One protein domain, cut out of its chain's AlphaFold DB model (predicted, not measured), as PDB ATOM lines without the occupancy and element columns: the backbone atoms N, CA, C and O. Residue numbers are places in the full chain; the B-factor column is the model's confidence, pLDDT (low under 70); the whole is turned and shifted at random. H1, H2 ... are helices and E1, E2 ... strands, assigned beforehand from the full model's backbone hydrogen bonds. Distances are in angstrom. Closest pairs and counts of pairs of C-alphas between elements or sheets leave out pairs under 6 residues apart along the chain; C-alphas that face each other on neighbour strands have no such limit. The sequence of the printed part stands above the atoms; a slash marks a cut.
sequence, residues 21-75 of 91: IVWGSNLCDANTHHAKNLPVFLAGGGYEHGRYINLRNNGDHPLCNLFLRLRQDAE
ATOM      1  N   ILE A  21      19.692  30.316  24.795       93.19
ATOM      2  CA  ILE A  21      18.465  29.742  25.339       93.19
ATOM      3  C   ILE A  21      17.872  28.843  24.262       93.19
ATOM      4  O   ILE A  21      17.576  29.307  23.160       93.19
ATOM      5  N   VAL A  22      17.699  27.568  24.604       94.75
ATOM      6  CA  VAL A  22      16.903  26.607  23.835       94.75
ATOM      7  C   VAL A  22      15.624  26.371  24.618       94.75
ATOM      8  O   VAL A  22      15.682  26.038  25.802       94.75
ATOM      9  N   TRP A  23      14.476  26.548  23.978       95.56
ATOM     10  CA  TRP A  23      13.180  26.338  24.611       95.56
ATOM     11  C   TRP A  23      12.245  25.553  23.694       95.56
ATOM     12  O   TRP A  23      12.244  25.742  22.480       95.56
ATOM     13  N   GLY A  24      11.462  24.653  24.277       92.50
ATOM     14  CA  GLY A  24      10.547  23.772  23.561       92.50
ATOM     15  C   GLY A  24       9.956  22.722  24.496       92.50
ATOM     16  O   GLY A  24      10.238  22.715  25.695       92.50
ATOM     17  N   SER A  25       9.145  21.830  23.932       89.38
ATOM     18  CA  SER A  25       8.592  20.669  24.636       89.38
ATOM     19  C   SER A  25       9.251  19.385  24.141       89.38
ATOM     20  O   SER A  25       9.665  19.302  22.985       89.38
ATOM     21  N   ASN A  26       9.318  18.366  24.996       84.81
ATOM     22  CA  ASN A  26       9.701  17.011  24.601       84.81
ATOM     23  C   ASN A  26       8.508  16.175  24.094       84.81
ATOM     24  O   ASN A  26       8.731  15.146  23.462       84.81
ATOM     25  N   LEU A  27       7.263  16.595  24.362       90.31
ATOM     26  CA  LEU A  27       6.035  15.896  23.959       90.31
ATOM     27  C   LEU A  27       4.974  16.870  23.424       90.31
ATOM     28  O   LEU A  27       4.775  17.954  23.973       90.31
ATOM     29  N   CYS A  28       4.284  16.463  22.357       86.94
ATOM     30  CA  CYS A  28       3.110  17.148  21.802       86.94
ATOM     31  C   CYS A  28       1.818  16.627  22.433       86.94
ATOM     32  O   CYS A  28       0.925  17.396  22.766       86.94
ATOM     33  N   ASP A  29       1.740  15.303  22.560       89.75
ATOM     34  CA  ASP A  29       0.630  14.564  23.144       89.75
ATOM     35  C   ASP A  29       1.224  13.496  24.067       89.75
ATOM     36  O   ASP A  29       1.965  12.611  23.628       89.75
ATOM     37  N   ALA A  30       0.933  13.622  25.362       87.06
ATOM     38  CA  ALA A  30       1.441  12.721  26.386       87.06
ATOM     39  C   ALA A  30       0.755  11.349  26.359       87.06
ATOM     40  O   ALA A  30       1.383  10.364  26.723       87.06
ATOM     41  N   ASN A  31      -0.496  11.264  25.900       90.50
ATOM     42  CA  ASN A  31      -1.250  10.012  25.873       90.50
ATOM     43  C   ASN A  31      -0.683   9.044  24.826       90.50
ATOM     44  O   ASN A  31      -0.547   7.849  25.070       90.50
ATOM     45  N   THR A  32      -0.301   9.572  23.664       91.25
ATOM     46  CA  THR A  32       0.297   8.788  22.571       91.25
ATOM     47  C   THR A  32       1.826   8.843  22.549       91.25
ATOM     48  O   THR A  32       2.449   8.272  21.654       91.25
ATOM     49  N   HIS A  33       2.444   9.526  23.522       87.38
ATOM     50  CA  HIS A  33       3.888   9.788  23.573       87.38
ATOM     51  C   HIS A  33       4.432  10.387  22.259       87.38
ATOM     52  O   HIS A  33       5.543  10.086  21.812       87.38
ATOM     53  N   HIS A  34       3.647  11.251  21.612       90.56
ATOM     54  CA  HIS A  34       4.002  11.822  20.320       90.56
ATOM     55  C   HIS A  34       5.025  12.958  20.478       90.56
ATOM     56  O   HIS A  34       4.698  14.042  20.964       90.56
ATOM     57  N   ALA A  35       6.263  12.724  20.029       88.50
ATOM     58  CA  ALA A  35       7.402  13.644  20.171       88.50
ATOM     59  C   ALA A  35       7.951  14.191  18.834       88.50
ATOM     60  O   ALA A  35       9.075  14.690  18.775       88.50
ATOM     61  N   LYS A  36       7.207  14.054  17.728       88.81
ATOM     62  CA  LYS A  36       7.698  14.409  16.384       88.81
ATOM     63  C   LYS A  36       7.351  15.845  15.995       88.81
ATOM     64  O   LYS A  36       6.242  16.301  16.254       88.81
ATOM     65  N   ASN A  37       8.287  16.500  15.302       88.19
ATOM     66  CA  ASN A  37       8.138  17.832  14.698       88.19
ATOM     67  C   ASN A  37       7.599  18.901  15.670       88.19
ATOM     68  O   ASN A  37       6.679  19.657  15.354       88.19
ATOM     69  N   LEU A  38       8.167  18.926  16.874       91.06
ATOM     70  CA  LEU A  38       7.856  19.922  17.890       91.06
ATOM     71  C   LEU A  38       8.603  21.233  17.610       91.06
ATOM     72  O   LEU A  38       9.771  21.190  17.213       91.06
ATOM     73  N   PRO A  39       7.970  22.398  17.828       92.50
ATOM     74  CA  PRO A  39       8.642  23.677  17.667       92.50
ATOM     75  C   PRO A  39       9.772  23.827  18.692       92.50
ATOM     76  O   PRO A  39       9.616  23.506  19.872       92.50
ATOM     77  N   VAL A  40      10.901  24.362  18.229       94.69
ATOM     78  CA  VAL A  40      12.056  24.718  19.056       94.69
ATOM     79  C   VAL A  40      12.354  26.195  18.853       94.69
ATOM     80  O   VAL A  40      12.448  26.674  17.725       94.69
ATOM     81  N   PHE A  41      12.532  26.908  19.956       95.56
ATOM     82  CA  PHE A  41      12.942  28.302  19.988       95.56
ATOM     83  C   PHE A  41      14.411  28.387  20.386       95.56
ATOM     84  O   PHE A  41      14.836  27.773  21.366       95.56
ATOM     85  N   LEU A  42      15.176  29.172  19.626       94.81
ATOM     86  CA  LEU A  42      16.593  29.423  19.863       94.81
ATOM     87  C   LEU A  42      16.842  30.931  19.930       94.81
ATOM     88  O   LEU A  42      16.560  31.651  18.971       94.81
ATOM     89  N   ALA A  43      17.386  31.399  21.051       93.38
ATOM     90  CA  ALA A  43      17.694  32.807  21.280       93.38
ATOM     91  C   ALA A  43      19.106  32.989  21.855       93.38
ATOM     92  O   ALA A  43      19.575  32.177  22.653       93.38
ATOM     93  N   GLY A  44      19.769  34.082  21.483       91.50
ATOM     94  CA  GLY A  44      21.142  34.384  21.872       91.50
ATOM     95  C   GLY A  44      22.191  33.636  21.040       91.50
ATOM     96  O   GLY A  44      21.961  33.282  19.889       91.50
ATOM     97  N   GLY A  45      23.392  33.448  21.586       88.25
ATOM     98  CA  GLY A  45      24.508  32.812  20.864       88.25
ATOM     99  C   GLY A  45      25.101  33.636  19.707       88.25
ATOM    100  O   GLY A  45      26.122  33.251  19.150       88.25
ATOM    101  N   GLY A  46      24.522  34.796  19.379       88.25
ATOM    102  CA  GLY A  46      24.946  35.621  18.243       88.25
ATOM    103  C   GLY A  46      24.373  35.163  16.898       88.25
ATOM    104  O   GLY A  46      24.906  35.554  15.864       88.25
ATOM    105  N   TYR A  47      23.312  34.348  16.902       89.81
ATOM    106  CA  TYR A  47      22.583  34.008  15.681       89.81
ATOM    107  C   TYR A  47      21.675  35.158  15.227       89.81
ATOM    108  O   TYR A  47      21.254  36.012  16.008       89.81
ATOM    109  N   GLU A  48      21.313  35.142  13.949       90.75
ATOM    110  CA  GLU A  48      20.268  36.003  13.406       90.75
ATOM    111  C   GLU A  48      18.884  35.474  13.820       90.75
ATOM    112  O   GLU A  48      18.423  34.434  13.339       90.75
ATOM    113  N   HIS A  49      18.231  36.182  14.742       91.19
ATOM    114  CA  HIS A  49      16.921  35.816  15.292       91.19
ATOM    115  C   HIS A  49      15.756  36.517  14.575       91.19
ATOM    116  O   HIS A  49      15.947  37.287  13.639       91.19
ATOM    117  N   GLY A  50      14.529  36.256  15.040       93.56
ATOM    118  CA  GLY A  50      13.318  36.924  14.548       93.56
ATOM    119  C   GLY A  50      12.722  36.303  13.284       93.56
ATOM    120  O   GLY A  50      11.896  36.931  12.630       93.56
ATOM    121  N   ARG A  51      13.121  35.074  12.938       93.88
ATOM    122  CA  ARG A  51      12.639  34.356  11.754       93.88
ATOM    123  C   ARG A  51      12.146  32.955  12.085       93.88
ATOM    124  O   ARG A  51      12.667  32.300  12.986       93.88
ATOM    125  N   TYR A  52      11.175  32.494  11.308       94.06
ATOM    126  CA  TYR A  52      10.788  31.091  11.265       94.06
ATOM    127  C   TYR A  52      11.685  30.348  10.273       94.06
ATOM    128  O   TYR A  52      11.900  30.813   9.155       94.06
ATOM    129  N   ILE A  53      12.202  29.193  10.686       92.69
ATOM    130  CA  ILE A  53      13.063  28.344   9.868       92.69
ATOM    131  C   ILE A  53      12.338  27.018   9.657       92.69
ATOM    132  O   ILE A  53      12.157  26.247  10.601       92.69
ATOM    133  N   ASN A  54      11.933  26.747   8.418       91.94
ATOM    134  CA  ASN A  54      11.349  25.464   8.048       91.94
ATOM    135  C   ASN A  54      12.445  24.503   7.574       91.94
ATOM    136  O   ASN A  54      12.932  24.614   6.452       91.94
ATOM    137  N   LEU A  55      12.802  23.542   8.422       90.38
ATOM    138  CA  LEU A  55      13.810  22.529   8.101       90.38
ATOM    139  C   LEU A  55      13.237  21.295   7.393       90.38
ATOM    140  O   LEU A  55      13.992  20.507   6.837       90.38
ATOM    141  N   ARG A  56      11.909  21.146   7.343       85.31
ATOM    142  CA  ARG A  56      11.245  19.954   6.794       85.31
ATOM    143  C   ARG A  56      11.455  19.783   5.290       85.31
ATOM    144  O   ARG A  56      11.369  18.667   4.787       85.31
ATOM    145  N   ASN A  57      11.774  20.862   4.575       80.12
ATOM    146  CA  ASN A  57      12.107  20.808   3.148       80.12
ATOM    147  C   ASN A  57      13.340  19.928   2.863       80.12
ATOM    148  O   ASN A  57      13.461  19.406   1.759       80.12
ATOM    149  N   ASN A  58      14.205  19.718   3.863       78.69
ATOM    150  CA  ASN A  58      15.401  18.878   3.773       78.69
ATOM    151  C   ASN A  58      15.241  17.539   4.523       78.69
ATOM    152  O   ASN A  58      16.228  16.853   4.791       78.69
ATOM    153  N   GLY A  59      13.999  17.158   4.842       84.44
ATOM    154  CA  GLY A  59      13.667  15.969   5.621       84.44
ATOM    155  C   GLY A  59      13.581  16.225   7.127       84.44
ATOM    156  O   GLY A  59      13.741  17.343   7.615       84.44
ATOM    157  N   ASP A  60      13.292  15.160   7.873       86.94
ATOM    158  CA  ASP A  60      13.258  15.217   9.332       86.94
ATOM    159  C   ASP A  60      14.686  15.166   9.885       86.94
ATOM    160  O   ASP A  60      15.465  14.258   9.585       86.94
ATOM    161  N   HIS A  61      15.021  16.128  10.742       91.25
ATOM    162  CA  HIS A  61      16.313  16.175  11.416       91.25
ATOM    163  C   HIS A  61      16.167  15.762  12.886       91.25
ATOM    164  O   HIS A  61      15.343  16.340  13.600       91.25
ATOM    165  N   PRO A  62      16.983  14.814  13.383       93.31
ATOM    166  CA  PRO A  62      17.049  14.518  14.808       93.31
ATOM    167  C   PRO A  62      17.387  15.773  15.621       93.31
ATOM    168  O   PRO A  62      18.331  16.491  15.294       93.31
ATOM    169  N   LEU A  63      16.673  16.015  16.724       93.75
ATOM    170  CA  LEU A  63      16.908  17.186  17.583       93.75
ATOM    171  C   LEU A  63      18.351  17.243  18.122       93.75
ATOM    172  O   LEU A  63      18.909  18.321  18.313       93.75
ATOM    173  N   CYS A  64      19.000  16.095  18.321       95.62
ATOM    174  CA  CYS A  64      20.405  16.033  18.720       95.62
ATOM    175  C   CYS A  64      21.375  16.669  17.709       95.62
ATOM    176  O   CYS A  64      22.436  17.126  18.129       95.62
ATOM    177  N   ASN A  65      21.005  16.798  16.429       96.31
ATOM    178  CA  ASN A  65      21.797  17.533  15.437       96.31
ATOM    179  C   ASN A  65      21.903  19.026  15.788       96.31
ATOM    180  O   ASN A  65      22.955  19.632  15.578       96.31
ATOM    181  N   LEU A  66      20.838  19.614  16.353       95.19
ATOM    182  CA  LEU A  66      20.872  20.981  16.877       95.19
ATOM    183  C   LEU A  66      21.861  21.056  18.042       95.19
ATOM    184  O   LEU A  66      22.776  21.865  18.013       95.19
ATOM    185  N   PHE A  67      21.739  20.179  19.039       95.81
ATOM    186  CA  PHE A  67      22.634  20.194  20.203       95.81
ATOM    187  C   PHE A  67      24.107  19.935  19.856       95.81
ATOM    188  O   PHE A  67      24.984  20.467  20.536       95.81
ATOM    189  N   LEU A  68      24.390  19.149  18.814       97.25
ATOM    190  CA  LEU A  68      25.741  19.000  18.276       97.25
ATOM    191  C   LEU A  68      26.266  20.338  17.740       97.25
ATOM    192  O   LEU A  68      27.344  20.769  18.141       97.25
ATOM    193  N   ARG A  69      25.473  21.031  16.909       95.88
ATOM    194  CA  ARG A  69      25.827  22.357  16.384       95.88
ATOM    195  C   ARG A  69      26.116  23.337  17.522       95.88
ATOM    196  O   ARG A  69      27.203  23.899  17.555       95.88
ATOM    197  N   LEU A  70      25.213  23.437  18.500       94.19
ATOM    198  CA  LEU A  70      25.340  24.369  19.628       94.19
ATOM    199  C   LEU A  70      26.608  24.145  20.467       94.19
ATOM    200  O   LEU A  70      27.197  25.110  20.946       94.19
ATOM    201  N   ARG A  71      27.049  22.891  20.646       93.50
ATOM    202  CA  ARG A  71      28.330  22.596  21.311       93.50
ATOM    203  C   ARG A  71      29.520  23.104  20.507       93.50
ATOM    204  O   ARG A  71      30.412  23.723  21.074       93.50
ATOM    205  N   GLN A  72      29.495  22.883  19.196       93.31
ATOM    206  CA  GLN A  72      30.546  23.345  18.295       93.31
ATOM    207  C   GLN A  72      30.589  24.882  18.213       93.31
ATOM    208  O   GLN A  72      31.675  25.445  18.166       93.31
ATOM    209  N   ASP A  73      29.444  25.586  18.232       91.12
ATOM    210  CA  ASP A  73      29.415  27.061  18.365       91.12
ATOM    211  C   ASP A  73      29.999  27.548  19.693       91.12
ATOM    212  O   ASP A  73      30.549  28.642  19.756       91.12
ATOM    213  N   ALA A  74      29.870  26.751  20.754       90.00
ATOM    214  CA  ALA A  74      30.463  27.027  22.056       90.00
ATOM    215  C   ALA A  74      31.949  26.622  22.143       90.00
ATOM    216  O   ALA A  74      32.483  26.550  23.249       90.00
ATOM    217  N   GLU A  75      32.596  26.344  21.002       89.75
ATOM    218  CA  GLU A  75      34.008  25.940  20.894       89.75
ATOM    219  C   GLU A  75      34.339  24.660  21.683       89.75
ATOM    220  O   GLU A  75      35.480  24.420  22.073       89.75
TER     221      GLU A  75
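Overview. This is residues 21 to 75 of the 91 residues of an uncharacterized protein of Rhodopirellula bahusiensis (UniProt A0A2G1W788). With little regular structure, this is a loose frame: a small two-stranded hairpin, E1 and E2, with one helix, H1, set off from it and running much the same way as E2. The loop of residues 25 to 39 reaches one end of the long axis, and the wide loop of residues 45 to 62 leads to H1. The printed part has 55 residues, named elements E1, E2, H1 in order, antiparallel sheet E1 - E2, class mixed, with 20 residues in named elements. It is loose, radius of gyration of the C-alphas 12.7 A, and elongated, spanning 38 by 22 by 19 A.

Arrangement. E1, residues 21 to 24, and E2, residues 40 to 44, form an antiparallel hairpin at 167 degrees. N 21 and O 43, 2.8 A, and N 41 and O 23, 2.8 A, are within hydrogen-bond range. C-alphas 24 and 40 face each other at 4.8 A. H1, residues 63 to 73, and E1 are apart, with no C-alphas within 8 A. In H1 every O i to N i+4 pair is within hydrogen-bond range.

Along the chain. E1 begins at C-alpha 21 (18.465, 29.742, 25.339) and is 10.1 A long; E2 is 13.6 A. H1, 16.0 A, ends at C-alpha 73 (29.415, 27.061, 18.365).

Size, cuts and confidence. The farthest C-alphas, of Asn 31 and Glu 75, are 39.0 A apart. Both links are long. The printed part has no cut, and no printed residue is under 70 in pLDDT.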